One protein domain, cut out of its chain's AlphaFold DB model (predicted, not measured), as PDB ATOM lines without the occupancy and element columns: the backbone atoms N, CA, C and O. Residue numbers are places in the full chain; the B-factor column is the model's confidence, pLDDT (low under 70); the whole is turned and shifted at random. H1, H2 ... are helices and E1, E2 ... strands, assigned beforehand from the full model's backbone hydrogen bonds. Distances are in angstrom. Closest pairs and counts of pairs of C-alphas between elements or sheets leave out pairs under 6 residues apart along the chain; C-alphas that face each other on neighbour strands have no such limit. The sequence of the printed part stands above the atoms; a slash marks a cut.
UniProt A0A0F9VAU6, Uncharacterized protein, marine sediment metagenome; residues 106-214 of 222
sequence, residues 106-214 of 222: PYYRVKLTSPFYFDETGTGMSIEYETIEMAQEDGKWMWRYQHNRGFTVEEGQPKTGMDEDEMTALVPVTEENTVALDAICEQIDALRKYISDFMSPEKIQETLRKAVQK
ATOM      1  N   PRO A 106     172.240 137.212 153.458       88.56
ATOM      2  CA  PRO A 106     172.972 138.337 154.032       88.56
ATOM      3  C   PRO A 106     172.288 138.887 155.295       88.56
ATOM      4  O   PRO A 106     171.077 139.118 155.323       88.56
ATOM      5  N   TYR A 107     173.081 139.138 156.336       90.06
ATOM      6  CA  TYR A 107     172.661 139.731 157.609       90.06
ATOM      7  C   TYR A 107     173.633 140.842 158.031       90.06
ATOM      8  O   TYR A 107     174.832 140.767 157.786       90.06
ATOM      9  N   TYR A 108     173.128 141.863 158.709       88.62
ATOM     10  CA  TYR A 108     173.914 142.785 159.513       88.62
ATOM     11  C   TYR A 108     174.143 142.186 160.895       88.62
ATOM     12  O   TYR A 108     173.191 141.816 161.586       88.62
ATOM     13  N   ARG A 109     175.402 142.128 161.319       87.31
ATOM     14  CA  ARG A 109     175.774 141.933 162.716       87.31
ATOM     15  C   ARG A 109     175.995 143.300 163.333       87.31
ATOM     16  O   ARG A 109     177.014 143.929 163.080       87.31
ATOM     17  N   VAL A 110     175.023 143.737 164.120       86.12
ATOM     18  CA  VAL A 110     175.038 145.015 164.825       86.12
ATOM     19  C   VAL A 110     175.575 144.782 166.226       86.12
ATOM     20  O   VAL A 110     175.095 143.897 166.934       86.12
ATOM     21  N   LYS A 111     176.558 145.577 166.617       84.62
ATOM     22  CA  LYS A 111     177.188 145.576 167.926       84.62
ATOM     23  C   LYS A 111     176.996 146.935 168.565       84.62
ATOM     24  O   LYS A 111     177.323 147.962 167.977       84.62
ATOM     25  N   LEU A 112     176.473 146.922 169.779       78.69
ATOM     26  CA  LEU A 112     176.433 148.077 170.656       78.69
ATOM     27  C   LEU A 112     177.389 147.802 171.805       78.69
ATOM     28  O   LEU A 112     177.160 146.894 172.605       78.69
ATOM     29  N   THR A 113     178.458 148.583 171.868       76.06
ATOM     30  CA  THR A 113     179.455 148.499 172.931       76.06
ATOM     31  C   THR A 113     179.313 149.699 173.858       76.06
ATOM     32  O   THR A 113     179.264 150.861 173.428       76.06
ATOM     33  N   SER A 114     179.231 149.405 175.156       67.81
ATOM     34  CA  SER A 114     179.418 150.402 176.206       67.81
ATOM     35  C   SER A 114     180.914 150.501 176.509       67.81
ATOM     36  O   SER A 114     181.553 149.463 176.689       67.81
ATOM     37  N   PRO A 115     181.514 151.698 176.598       62.84
ATOM     38  CA  PRO A 115     182.888 151.821 177.036       62.84
ATOM     39  C   PRO A 115     182.977 151.360 178.490       62.84
ATOM     40  O   PRO A 115     182.347 151.918 179.392       62.84
ATOM     41  N   PHE A 116     183.768 150.314 178.708       51.94
ATOM     42  CA  PHE A 116     184.297 150.007 180.022       51.94
ATOM     43  C   PHE A 116     185.436 150.983 180.286       51.94
ATOM     44  O   PHE A 116     186.427 150.978 179.566       51.94
ATOM     45  N   TYR A 117     185.281 151.784 181.338       51.44
ATOM     46  CA  TYR A 117     186.230 152.777 181.853       51.44
ATOM     47  C   TYR A 117     186.193 154.175 181.220       51.44
ATOM     48  O   TYR A 117     185.900 154.377 180.047       51.44
ATOM     49  N   PHE A 118     186.474 155.150 182.090       49.06
ATOM     50  CA  PHE A 118     186.717 156.557 181.792       49.06
ATOM     51  C   PHE A 118     187.911 156.690 180.837       49.06
ATOM     52  O   PHE A 118     189.024 156.957 181.284       49.06
ATOM     53  N   ASP A 119     187.694 156.494 179.543       44.47
ATOM     54  CA  ASP A 119     188.622 156.985 178.534       44.47
ATOM     55  C   ASP A 119     188.239 158.427 178.199       44.47
ATOM     56  O   ASP A 119     187.073 158.755 177.967       44.47
ATOM     57  N   GLU A 120     189.231 159.312 178.201       47.12
ATOM     58  CA  GLU A 120     189.093 160.764 177.999       47.12
ATOM     59  C   GLU A 120     188.595 161.139 176.584       47.12
ATOM     60  O   GLU A 120     188.477 162.314 176.235       47.12
ATOM     61  N   THR A 121     188.263 160.145 175.762       46.66
ATOM     62  CA  THR A 121     187.873 160.275 174.363       46.66
ATOM     63  C   THR A 121     186.552 159.568 174.090       46.66
ATOM     64  O   THR A 121     186.509 158.486 173.515       46.66
ATOM     65  N   GLY A 122     185.448 160.232 174.416       51.25
ATOM     66  CA  GLY A 122     184.218 160.041 173.658       51.25
ATOM     67  C   GLY A 122     183.008 159.607 174.464       51.25
ATOM     68  O   GLY A 122     183.045 158.815 175.397       51.25
ATOM     69  N   THR A 123     181.892 160.171 174.042       55.84
ATOM     70  CA  THR A 123     180.518 159.986 174.494       55.84
ATOM     71  C   THR A 123     180.062 158.522 174.446       55.84
ATOM     72  O   THR A 123     179.348 158.130 173.529       55.84
ATOM     73  N   GLY A 124     180.491 157.725 175.425       60.16
ATOM     74  CA  GLY A 124     179.712 156.727 176.172       60.16
ATOM     75  C   GLY A 124     179.064 155.537 175.455       60.16
ATOM     76  O   GLY A 124     178.552 154.667 176.143       60.16
ATOM     77  N   MET A 125     179.015 155.474 174.127       70.38
ATOM     78  CA  MET A 125     178.325 154.407 173.397       70.38
ATOM     79  C   MET A 125     178.811 154.372 171.956       70.38
ATOM     80  O   MET A 125     178.881 155.429 171.322       70.38
ATOM     81  N   SER A 126     179.116 153.189 171.420       74.12
ATOM     82  CA  SER A 126     179.404 153.018 169.995       74.12
ATOM     83  C   SER A 126     178.549 151.935 169.358       74.12
ATOM     84  O   SER A 126     178.279 150.904 169.970       74.12
ATOM     85  N   ILE A 127     178.075 152.236 168.147       80.88
ATOM     86  CA  ILE A 127     177.379 151.295 167.283       80.88
ATOM     87  C   ILE A 127     178.322 150.937 166.141       80.88
ATOM     88  O   ILE A 127     178.861 151.812 165.466       80.88
ATOM     89  N   GLU A 128     178.528 149.647 165.945       83.38
ATOM     90  CA  GLU A 128     179.268 149.095 164.822       83.38
ATOM     91  C   GLU A 128     178.365 148.076 164.146       83.38
ATOM     92  O   GLU A 128     177.675 147.311 164.818       83.38
ATOM     93  N   TYR A 129     178.344 148.043 162.819       86.94
ATOM     94  CA  TYR A 129     177.686 146.954 162.118       86.94
ATOM     95  C   TYR A 129     178.541 146.457 160.960       86.94
ATOM     96  O   TYR A 129     179.177 147.233 160.250       86.94
ATOM     97  N   GLU A 130     178.561 145.142 160.781       86.81
ATOM     98  CA  GLU A 130     179.257 144.471 159.684       86.81
ATOM     99  C   GLU A 130     178.295 143.558 158.926       86.81
ATOM    100  O   GLU A 130     177.341 143.021 159.495       86.81
ATOM    101  N   THR A 131     178.531 143.367 157.629       88.44
ATOM    102  CA  THR A 131     177.769 142.398 156.838       88.44
ATOM    103  C   THR A 131     178.364 141.007 157.019       88.44
ATOM    104  O   THR A 131     179.539 140.770 156.741       88.44
ATOM    105  N   ILE A 132     177.523 140.074 157.445       88.06
ATOM    106  CA  ILE A 132     177.810 138.647 157.543       88.06
ATOM    107  C   ILE A 132     176.819 137.873 156.674       88.06
ATOM    108  O   ILE A 132     175.804 138.401 156.222       88.06
ATOM    109  N   GLU A 133     177.080 136.593 156.459       86.62
ATOM    110  CA  GLU A 133     176.144 135.705 155.780       86.62
ATOM    111  C   GLU A 133     175.742 134.571 156.721       86.62
ATOM    112  O   GLU A 133     176.592 133.998 157.398       86.62
ATOM    113  N   MET A 134     174.458 134.230 156.769       84.75
ATOM    114  CA  MET A 134     173.909 133.190 157.637       84.75
ATOM    115  C   MET A 134     173.233 132.087 156.835       84.75
ATOM    116  O   MET A 134     172.607 132.348 155.815       84.75
ATOM    117  N   ALA A 135     173.326 130.855 157.319       83.50
ATOM    118  CA  ALA A 135     172.617 129.706 156.775       83.50
ATOM    119  C   ALA A 135     172.202 128.749 157.900       83.50
ATOM    120  O   ALA A 135     172.707 128.833 159.024       83.50
ATOM    121  N   GLN A 136     171.300 127.817 157.599       79.81
ATOM    122  CA  GLN A 136     170.869 126.788 158.542       79.81
ATOM    123  C   GLN A 136     171.223 125.391 158.020       79.81
ATOM    124  O   GLN A 136     170.873 125.038 156.898       79.81
ATOM    125  N   GLU A 137     171.890 124.591 158.851       74.19
ATOM    126  CA  GLU A 137     172.261 123.200 158.576       74.19
ATOM    127  C   GLU A 137     171.689 122.310 159.684       74.19
ATOM    128  O   GLU A 137     172.027 122.497 160.851       74.19
ATOM    129  N   ASP A 138     170.800 121.368 159.355       70.25
ATOM    130  CA  ASP A 138     170.237 120.400 160.316       70.25
ATOM    131  C   ASP A 138     169.703 121.035 161.621       70.25
ATOM    132  O   ASP A 138     169.882 120.524 162.728       70.25
ATOM    133  N   GLY A 139     169.055 122.200 161.501       68.06
ATOM    134  CA  GLY A 139     168.504 122.950 162.635       68.06
ATOM    135  C   GLY A 139     169.513 123.832 163.382       68.06
ATOM    136  O   GLY A 139     169.106 124.609 164.247       68.06
ATOM    137  N   LYS A 140     170.802 123.777 163.037       75.31
ATOM    138  CA  LYS A 140     171.860 124.629 163.588       75.31
ATOM    139  C   LYS A 140     172.105 125.843 162.706       75.31
ATOM    140  O   LYS A 140     172.151 125.742 161.483       75.31
ATOM    141  N   TRP A 141     172.297 126.988 163.346       80.12
ATOM    142  CA  TRP A 141     172.639 128.221 162.654       80.12
ATOM    143  C   TRP A 141     174.140 128.349 162.453       80.12
ATOM    144  O   TRP A 141     174.958 128.049 163.328       80.12
ATOM    145  N   MET A 142     174.466 128.807 161.258       78.75
ATOM    146  CA  MET A 142     175.801 128.936 160.726       78.75
ATOM    147  C   MET A 142     175.946 130.362 160.247       78.75
ATOM    148  O   MET A 142     175.053 130.880 159.582       78.75
ATOM    149  N   TRP A 143     177.068 130.990 160.551       82.56
ATOM    150  CA  TRP A 143     177.372 132.311 160.032       82.56
ATOM    151  C   TRP A 143     178.787 132.320 159.478       82.56
ATOM    152  O   TRP A 143     179.671 131.613 159.971       82.56
ATOM    153  N   ARG A 144     178.984 133.070 158.400       79.94
ATOM    154  CA  ARG A 144     180.278 133.262 157.767       79.94
ATOM    155  C   ARG A 144     180.553 134.737 157.570       79.94
ATOM    156  O   ARG A 144     179.664 135.508 157.218       79.94
ATOM    157  N   TYR A 145     181.801 135.107 157.783       78.38
ATOM    158  CA  TYR A 145     182.283 136.468 157.618       78.38
ATOM    159  C   TYR A 145     183.622 136.438 156.893       78.38
ATOM    160  O   TYR A 145     184.362 135.448 156.946       78.38
ATOM    161  N   GLN A 146     183.917 137.507 156.160       72.44
ATOM    162  CA  GLN A 146     185.194 137.630 155.478       72.44
ATOM    163  C   GLN A 146     186.269 137.991 156.503       72.44
ATOM    164  O   GLN A 146     186.195 139.021 157.164       72.44
ATOM    165  N   HIS A 147     187.287 137.146 156.624       65.88
ATOM    166  CA  HIS A 147     188.426 137.383 157.498       65.88
ATOM    167  C   HIS A 147     189.706 137.091 156.714       65.88
ATOM    168  O   HIS A 147     189.908 135.993 156.194       65.88
ATOM    169  N   ASN A 148     190.583 138.091 156.593       68.38
ATOM    170  CA  ASN A 148     191.774 138.043 155.740       68.38
ATOM    171  C   ASN A 148     191.456 137.707 154.263       68.38
ATOM    172  O   ASN A 148     190.729 138.439 153.593       68.38
ATOM    173  N   ARG A 149     192.059 136.633 153.724       54.56
ATOM    174  CA  ARG A 149     191.949 136.208 152.315       54.56
ATOM    175  C   ARG A 149     190.834 135.184 152.075       54.56
ATOM    176  O   ARG A 149     190.726 134.675 150.958       54.56
ATOM    177  N   GLY A 150     190.007 134.902 153.079       59.38
ATOM    178  CA  GLY A 150     188.945 133.914 152.969       59.38
ATOM    179  C   GLY A 150     187.742 134.205 153.848       59.38
ATOM    180  O   GLY A 150     187.542 135.313 154.340       59.38
ATOM    181  N   PHE A 151     186.909 133.180 153.986       64.81
ATOM    182  CA  PHE A 151     185.726 133.211 154.833       64.81
ATOM    183  C   PHE A 151     185.998 132.375 156.067       64.81
ATOM    184  O   PHE A 151     186.489 131.259 155.934       64.81
ATOM    185  N   THR A 152     185.637 132.871 157.238       68.38
ATOM    186  CA  THR A 152     185.549 132.058 158.448       68.38
ATOM    187  C   THR A 152     184.090 131.679 158.644       68.38
ATOM    188  O   THR A 152     183.225 132.541 158.532       68.38
ATOM    189  N   VAL A 153     183.806 130.402 158.899       73.06
ATOM    190  CA  VAL A 153     182.458 129.882 159.160       73.06
ATOM    191  C   VAL A 153     182.392 129.344 160.584       73.06
ATOM    192  O   VAL A 153     183.064 128.367 160.929       73.06
ATOM    193  N   GLU A 154     181.505 129.910 161.386       72.00
ATOM    194  CA  GLU A 154     181.304 129.554 162.786       72.00
ATOM    195  C   GLU A 154     179.880 129.034 163.019       72.00
ATOM    196  O   GLU A 154     178.936 129.380 162.308       72.00
ATOM    197  N   GLU A 155     179.733 128.123 163.986       71.62
ATOM    198  CA  GLU A 155     178.409 127.764 164.505       71.62
ATOM    199  C   GLU A 155     177.985 128.861 165.484       71.62
ATOM    200  O   GLU A 155     178.743 129.222 166.384       71.62
ATOM    201  N   GLY A 156     176.789 129.407 165.309       67.12
ATOM    202  CA  GLY A 156     176.289 130.478 166.159       67.12
ATOM    203  C   GLY A 156     174.810 130.686 165.920       67.12
ATOM    204  O   GLY A 156     174.385 130.902 164.789       67.12
ATOM    205  N   GLN A 157     174.017 130.599 166.987       64.75
ATOM    206  CA  GLN A 157     172.618 131.005 166.917       64.75
ATOM    207  C   GLN A 157     172.535 132.504 166.610       64.75
ATOM    208  O   GLN A 157     173.418 133.244 167.052       64.75
ATOM    209  N   PRO A 158     171.478 132.970 165.918       59.56
ATOM    210  CA  PRO A 158     171.095 134.370 165.923       59.56
ATOM    211  C   PRO A 158     170.736 134.749 167.353       59.56
ATOM    212  O   PRO A 158     169.591 134.678 167.788       59.56
ATOM    213  N   LYS A 159     171.764 135.054 168.136       58.34
ATOM    214  CA  LYS A 159     171.605 135.581 169.471       58.34
ATOM    215  C   LYS A 159     171.315 137.059 169.311       58.34
ATOM    216  O   LYS A 159     172.182 137.826 168.908       58.34
ATOM    217  N   THR A 160     170.102 137.440 169.674       55.28
ATOM    218  CA  THR A 160     169.869 138.720 170.334       55.28
ATOM    219  C   THR A 160     170.295 138.490 171.777       55.28
ATOM    220  O   THR A 160     169.588 137.836 172.544       55.28
ATOM    221  N   GLY A 161     171.520 138.876 172.110       53.25
ATOM    222  CA  GLY A 161     172.130 138.555 173.394       53.25
ATOM    223  C   GLY A 161     172.919 139.735 173.928       53.25
ATOM    224  O   GLY A 161     173.475 140.514 173.157       53.25
ATOM    225  N   MET A 162     172.928 139.854 175.248       52.09
ATOM    226  CA  MET A 162     173.755 140.799 175.982       52.09
ATOM    227  C   MET A 162     174.829 139.959 176.671       52.09
ATOM    228  O   MET A 162     174.513 139.216 177.602       52.09
ATOM    229  N   ASP A 163     176.053 140.001 176.156       58.69
ATOM    230  CA  ASP A 163     177.205 139.377 176.805       58.69
ATOM    231  C   ASP A 163     177.931 140.489 177.554       58.69
ATOM    232  O   ASP A 163     178.500 141.340 176.889       58.69
ATOM    233  N   GLU A 164     177.843 140.481 178.894       57.88
ATOM    234  CA  GLU A 164     178.386 141.432 179.894       57.88
ATOM    235  C   GLU A 164     178.279 142.934 179.518       57.88
ATOM    236  O   GLU A 164     177.526 143.652 180.176       57.88
ATOM    237  N   ASP A 165     178.904 143.381 178.421       61.06
ATOM    238  CA  ASP A 165     179.076 144.777 177.989       61.06
ATOM    239  C   ASP A 165     178.825 145.020 176.478       61.06
ATOM    240  O   ASP A 165     178.868 146.161 176.003       61.06
ATOM    241  N   GLU A 166     178.563 143.956 175.710       65.75
ATOM    242  CA  GLU A 166     178.319 143.980 174.266       65.75
ATOM    243  C   GLU A 166     176.914 143.439 173.976       65.75
ATOM    244  O   GLU A 166     176.577 142.285 174.263       65.75
ATOM    245  N   MET A 167     176.071 144.276 173.372       70.81
ATOM    246  CA  MET A 167     174.799 143.826 172.819       70.81
ATOM    247  C   MET A 167     174.995 143.547 171.333       70.81
ATOM    248  O   MET A 167     175.257 144.460 170.551       70.81
ATOM    249  N   THR A 168     174.854 142.280 170.944       79.75
ATOM    250  CA  THR A 168     174.889 141.869 169.536       79.75
ATOM    251  C   THR A 168     173.477 141.553 169.052       79.75
ATOM    252  O   THR A 168     172.723 140.835 169.715       79.75
ATOM    253  N   ALA A 169     173.123 142.070 167.878       82.56
ATOM    254  CA  ALA A 169     171.890 141.753 167.171       82.56
ATOM    255  C   ALA A 169     172.193 141.349 165.725       82.56
ATOM    256  O   ALA A 169     173.039 141.952 165.065       82.56
ATOM    257  N   LEU A 170     171.484 140.332 165.230       82.44
ATOM    258  CA  LEU A 170     171.554 139.912 163.832       82.44
ATOM    259  C   LEU A 170     170.274 140.327 163.115       82.44
ATOM    260  O   LEU A 170     169.178 139.924 163.504       82.44
ATOM    261  N   VAL A 171     170.420 141.134 162.071       86.25
ATOM    262  CA  VAL A 171     169.309 141.757 161.349       86.25
ATOM    263  C   VAL A 171     169.430 141.405 159.865       86.25
ATOM    264  O   VAL A 171     170.500 141.609 159.307       86.25
ATOM    265  N   PRO A 172     168.396 140.878 159.190       87.69
ATOM    266  CA  PRO A 172     168.474 140.599 157.756       87.69
ATOM    267  C   PRO A 172     168.834 141.853 156.953       87.69
ATOM    268  O   PRO A 172     168.336 142.942 157.257       87.69
ATOM    269  N   VAL A 173     169.652 141.715 155.907       89.00
ATOM    270  CA  VAL A 173     169.944 142.840 155.008       89.00
ATOM    271  C   VAL A 173     168.723 143.102 154.131       89.00
ATOM    272  O   VAL A 173     168.469 142.402 153.154       89.00
ATOM    273  N   THR A 174     167.956 144.121 154.502       90.19
ATOM    274  CA  THR A 174     166.836 144.657 153.723       90.19
ATOM    275  C   THR A 174     167.011 146.163 153.556       90.19
ATOM    276  O   THR A 174     167.742 146.800 154.321       90.19
ATOM    277  N   GLU A 175     166.346 146.750 152.561       89.12
ATOM    278  CA  GLU A 175     166.358 148.203 152.350       89.12
ATOM    279  C   GLU A 175     165.824 148.944 153.586       89.12
ATOM    280  O   GLU A 175     166.474 149.856 154.091       89.12
ATOM    281  N   GLU A 176     164.713 148.465 154.154       90.38
ATOM    282  CA  GLU A 176     164.116 149.008 155.380       90.38
ATOM    283  C   GLU A 176     165.087 148.978 156.570       90.38
ATOM    284  O   GLU A 176     165.246 149.982 157.266       90.38
ATOM    285  N   ASN A 177     165.782 147.855 156.785       88.38
ATOM    286  CA  ASN A 177     166.733 147.720 157.889       88.38
ATOM    287  C   ASN A 177     167.982 148.578 157.679       88.38
ATOM    288  O   ASN A 177     168.529 149.095 158.646       88.38
ATOM    289  N   THR A 178     168.420 148.746 156.431       88.19
ATOM    290  CA  THR A 178     169.568 149.600 156.099       88.19
ATOM    291  C   THR A 178     169.253 151.057 156.434       88.19
ATOM    292  O   THR A 178     169.983 151.678 157.199       88.19
ATOM    293  N   VAL A 179     168.101 151.561 155.979       91.25
ATOM    294  CA  VAL A 179     167.638 152.924 156.295       91.25
ATOM    295  C   VAL A 179     167.468 153.123 157.802       91.25
ATOM    296  O   VAL A 179     167.844 154.165 158.336       91.25
ATOM    297  N   ALA A 180     166.920 152.131 158.508       88.81
ATOM    298  CA  ALA A 180     166.757 152.202 159.956       88.81
ATOM    299  C   ALA A 180     168.104 152.249 160.698       88.81
ATOM    300  O   ALA A 180     168.250 153.037 161.632       88.81
ATOM    301  N   LEU A 181     169.087 151.437 160.293       87.69
ATOM    302  CA  LEU A 181     170.423 151.432 160.897       87.69
ATOM    303  C   LEU A 181     171.159 152.748 160.650       87.69
ATOM    304  O   LEU A 181     171.716 153.307 161.593       87.69
ATOM    305  N   ASP A 182     171.093 153.279 159.432       87.44
ATOM    306  CA  ASP A 182     171.703 154.565 159.100       87.44
ATOM    307  C   ASP A 182     171.078 155.703 159.921       87.44
ATOM    308  O   ASP A 182     171.794 156.502 160.525       87.44
ATOM    309  N   ALA A 183     169.747 155.716 160.061       88.44
ATOM    310  CA  ALA A 183     169.053 156.691 160.901       88.44
ATOM    311  C   ALA A 183     169.439 156.583 162.389       88.44
ATOM    312  O   ALA A 183     169.546 157.602 163.076       88.44
ATOM    313  N   ILE A 184     169.658 155.369 162.907       86.44
ATOM    314  CA  ILE A 184     170.136 155.161 164.283       86.44
ATOM    315  C   ILE A 184     171.550 155.726 164.448       86.44
ATOM    316  O   ILE A 184     171.808 156.431 165.425       86.44
ATOM    317  N   CYS A 185     172.453 155.462 163.501       83.75
ATOM    318  CA  CYS A 185     173.810 156.009 163.514       83.75
ATOM    319  C   CYS A 185     173.796 157.545 163.530       83.75
ATOM    320  O   CYS A 185     174.442 158.153 164.384       83.75
ATOM    321  N   GLU A 186     172.992 158.173 162.668       86.50
ATOM    322  CA  GLU A 186     172.841 159.633 162.628       86.50
ATOM    323  C   GLU A 186     172.317 160.206 163.952       86.50
ATOM    324  O   GLU A 186     172.812 161.227 164.437       86.50
ATOM    325  N   GLN A 187     171.330 159.551 164.571       85.06
ATOM    326  CA  GLN A 187     170.781 159.984 165.858       85.06
ATOM    327  C   GLN A 187     171.786 159.843 166.998       85.06
ATOM    328  O   GLN A 187     171.858 160.727 167.858       85.06
ATOM    329  N   ILE A 188     172.572 158.764 167.011       82.69
ATOM    330  CA  ILE A 188     173.646 158.584 167.987       82.69
ATOM    331  C   ILE A 188     174.664 159.709 167.817       82.69
ATOM    332  O   ILE A 188     174.975 160.380 168.795       82.69
ATOM    333  N   ASP A 189     175.118 160.002 166.603       82.44
ATOM    334  CA  ASP A 189     176.084 161.079 166.374       82.44
ATOM    335  C   ASP A 189     175.532 162.465 166.739       82.44
ATOM    336  O   ASP A 189     176.239 163.282 167.342       82.44
ATOM    337  N   ALA A 190     174.249 162.721 166.477       84.56
ATOM    338  CA  ALA A 190     173.577 163.934 166.932       84.56
ATOM    339  C   ALA A 190     173.538 164.031 168.468       84.56
ATOM    340  O   ALA A 190     173.827 165.093 169.030       84.56
ATOM    341  N   LEU A 191     173.231 162.929 169.160       81.69
ATOM    342  CA  LEU A 191     173.238 162.859 170.621       81.69
ATOM    343  C   LEU A 191     174.647 163.081 171.180       81.69
ATOM    344  O   LEU A 191     174.817 163.855 172.122       81.69
ATOM    345  N   ARG A 192     175.664 162.454 170.583       77.25
ATOM    346  CA  ARG A 192     177.070 162.638 170.958       77.25
ATOM    347  C   ARG A 192     177.480 164.103 170.836       77.25
ATOM    348  O   ARG A 192     178.049 164.662 171.773       77.25
ATOM    349  N   LYS A 193     177.123 164.755 169.727       82.69
ATOM    350  CA  LYS A 193     177.362 166.189 169.531       82.69
ATOM    351  C   LYS A 193     176.655 167.029 170.594       82.69
ATOM    352  O   LYS A 193     177.281 167.896 171.192       82.69
ATOM    353  N   TYR A 194     175.389 166.738 170.885       82.81
ATOM    354  CA  TYR A 194     174.634 167.454 171.912       82.81
ATOM    355  C   TYR A 194     175.254 167.310 173.310       82.81
ATOM    356  O   TYR A 194     175.382 168.299 174.031       82.81
ATOM    357  N   ILE A 195     175.666 166.097 173.693       77.69
ATOM    358  CA  ILE A 195     176.343 165.841 174.972       77.69
ATOM    359  C   ILE A 195     177.677 166.588 175.017       77.69
ATOM    360  O   ILE A 195     177.963 167.248 176.014       77.69
ATOM    361  N   SER A 196     178.461 166.542 173.939       79.19
ATOM    362  CA  SER A 196     179.715 167.293 173.825       79.19
ATOM    363  C   SER A 196     179.489 168.798 173.998       79.19
ATOM    364  O   SER A 196     180.184 169.442 174.780       79.19
ATOM    365  N   ASP A 197     178.476 169.358 173.335       81.38
ATOM    366  CA  ASP A 197     178.118 170.774 173.448       81.38
ATOM    367  C   ASP A 197     177.631 171.127 174.863       81.38
ATOM    368  O   ASP A 197     177.886 172.227 175.359       81.38
ATOM    369  N   PHE A 198     176.910 170.222 175.532       76.94
ATOM    370  CA  PHE A 198     176.445 170.399 176.910       76.94
ATOM    371  C   PHE A 198     177.591 170.360 177.926       76.94
ATOM    372  O   PHE A 198     177.594 171.137 178.878       76.94
ATOM    373  N   MET A 199     178.582 169.501 177.688       73.31
ATOM    374  CA  MET A 199     179.798 169.357 178.492       73.31
ATOM    375  C   MET A 199     180.875 170.399 178.149       73.31
ATOM    376  O   MET A 199     182.004 170.296 178.628       73.31
ATOM    377  N   SER A 200     180.548 171.415 177.346       79.69
ATOM    378  CA  SER A 200     181.458 172.528 177.078       79.69
ATOM    379  C   SER A 200     181.829 173.271 178.374       79.69
ATOM    380  O   SER A 200     180.969 173.457 179.249       79.69
ATOM    381  N   PRO A 201     183.090 173.726 178.525       79.44
ATOM    382  CA  PRO A 201     183.536 174.449 179.715       79.44
ATOM    383  C   PRO A 201     182.635 175.635 180.070       79.44
ATOM    384  O   PRO A 201     182.358 175.873 181.245       79.44
ATOM    385  N   GLU A 202     182.128 176.346 179.065       80.31
ATOM    386  CA  GLU A 202     181.254 177.505 179.222       80.31
ATOM    387  C   GLU A 202     179.926 177.121 179.885       80.31
ATOM    388  O   GLU A 202     179.512 177.760 180.856       80.31
ATOM    389  N   LYS A 203     179.277 176.044 179.419       77.88
ATOM    390  CA  LYS A 203     178.012 175.563 179.995       77.88
ATOM    391  C   LYS A 203     178.199 174.924 181.363       77.88
ATOM    392  O   LYS A 203     177.342 175.104 182.233       77.88
ATOM    393  N   ILE A 204     179.317 174.236 181.594       78.12
ATOM    394  CA  ILE A 204     179.673 173.727 182.926       78.12
ATOM    395  C   ILE A 204     179.825 174.897 183.903       78.12
ATOM    396  O   ILE A 204     179.214 174.892 184.972       78.12
ATOM    397  N   GLN A 205     180.572 175.939 183.532       78.19
ATOM    398  CA  GLN A 205     180.754 177.127 184.369       78.19
ATOM    399  C   GLN A 205     179.444 177.884 184.612       78.19
ATOM    400  O   GLN A 205     179.207 178.348 185.729       78.19
ATOM    401  N   GLU A 206     178.577 177.997 183.605       80.19
ATOM    402  CA  GLU A 206     177.260 178.620 183.749       80.19
ATOM    403  C   GLU A 206     176.364 177.828 184.714       80.19
ATOM    404  O   GLU A 206     175.729 178.407 185.601       80.19
ATOM    405  N   THR A 207     176.357 176.500 184.587       78.38
ATOM    406  CA  THR A 207     175.575 175.601 185.446       78.38
ATOM    407  C   THR A 207     176.093 175.630 186.884       78.38
ATOM    408  O   THR A 207     175.299 175.747 187.819       78.38
ATOM    409  N   LEU A 208     177.417 175.627 187.077       76.44
ATOM    410  CA  LEU A 208     178.052 175.787 188.387       76.44
ATOM    411  C   LEU A 208     177.735 177.154 189.006       76.44
ATOM    412  O   LEU A 208     177.351 177.209 190.171       76.44
ATOM    413  N   ARG A 209     177.809 178.255 188.243       78.12
ATOM    414  CA  ARG A 209     177.415 179.591 188.733       78.12
ATOM    415  C   ARG A 209     175.963 179.624 189.196       78.12
ATOM    416  O   ARG A 209     175.694 180.143 190.276       78.12
ATOM    417  N   LYS A 210     175.043 179.065 188.406       78.12
ATOM    418  CA  LYS A 210     173.615 178.988 188.748       78.12
ATOM    419  C   LYS A 210     173.376 178.151 190.006       78.12
ATOM    420  O   LYS A 210     172.580 178.545 190.855       78.12
ATOM    421  N   ALA A 211     174.078 177.030 190.157       75.12
ATOM    422  CA  ALA A 211     173.985 176.188 191.348       75.12
ATOM    423  C   ALA A 211     174.515 176.907 192.600       75.12
ATOM    424  O   ALA A 211     173.850 176.911 193.634       75.12
ATOM    425  N   VAL A 212     175.663 177.584 192.489       74.56
ATOM    426  CA  VAL A 212     176.263 178.370 193.578       74.56
ATOM    427  C   VAL A 212     175.364 179.545 193.983       74.56
ATOM    428  O   VAL A 212     175.137 179.744 195.171       74.56
ATOM    429  N   GLN A 213     174.769 180.271 193.029       70.75
ATOM    430  CA  GLN A 213     173.803 181.344 193.319       70.75
ATOM    431  C   GLN A 213     172.545 180.856 194.046       70.75
ATOM    432  O   GLN A 213     171.955 181.609 194.810       70.75
ATOM    433  N   LYS A 214     172.129 179.610 193.814       71.62
ATOM    434  CA  LYS A 214     170.955 179.018 194.467       71.62
ATOM    435  C   LYS A 214     171.256 178.494 195.878       71.62
ATOM    436  O   LYS A 214     170.333 178.327 196.667       71.62
TER     437      LYS A 214
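This is residues 106 to 214 of the 222 residues of an uncharacterized protein of marine sediment metagenome (UniProt A0A0F9VAU6). A strongly twisted sheet of six strands has one long helix, H1, over one face of its E2, E1 and E6 part, and residues 197 to 214, of which 201 to 214 belong to H2, stick out as a free tail. E2 bends, and the hairpin of E3 and E4 lies at the end of the rod far from H2. There are 109 printed residues, with six named strands followed by two named helices; the sheet's order is E4 E3 E2 E1 E6 E5, all antiparallel, and the class is mixed. The whole is only just extended, close to loose, with a radius of gyration of the C-alphas of 19.8 A and spans of 69 by 30 by 28 A.

E1, residues 106 to 113, and E2, residues 126 to 137, form a hairpin, with N 109 and O 130 at 2.8 A, within hydrogen-bond range. E2 bends by 57 degrees at residue 131 and forms a hairpin with E3, residues 140 to 147 (N 135 and O 142, 2.8 A). E3 forms another with edge strand E4, residues 150 to 155 (N 145 and O 152, 3.0 A), and E1 to E4 are a meander, each strand the antiparallel neighbour of the one before. Edge strand E5, residues 161 to 163, forms a hairpin with E6, residues 166 to 172 (N 163 and O 166, 3.0 A), and E6 is antiparallel to E1 (N 110 and O 169, 2.8 A). H1, residues 175 to 198, is on the sheet at a height of 9.4 A, two layers with helix on one face, and runs along the strands, at 11 degrees to E1 on the local plane. The closest C-alphas of H1 and E2 are Cys 185 and Ile 127, 7.0 A. H2, residues 201 to 214, is not on the sheet; it is close to H1 but not clearly touching, Phe 198 and Ile 204 being the closest C-alphas at 7.6 A, at a steep tilt of 60 degrees, the same way. In H1 and H2 every O i to N i+4 pair is within hydrogen-bond range.

E1 begins at C-alpha 106 (172.972, 138.337, 154.032) and is 22.4 A long; E2 is 32.7 A, E3 21.8 A, E4 16.8 A, E5 6.2 A and E6 19.5 A. H1 is 34.6 A long, and H2, 19.9 A, ends at C-alpha 214 (170.955, 179.018, 194.467).

The two farthest C-alphas, of Asp 138 and Gln 213, are 69.4 A apart, and the printed part has no cut. The link from E1 to E2 is long; the others are tight. Mean pLDDT of the printed part is 75.3, under 70 at residues 114 to 124, 139, 147 to 152 and 156 to 166.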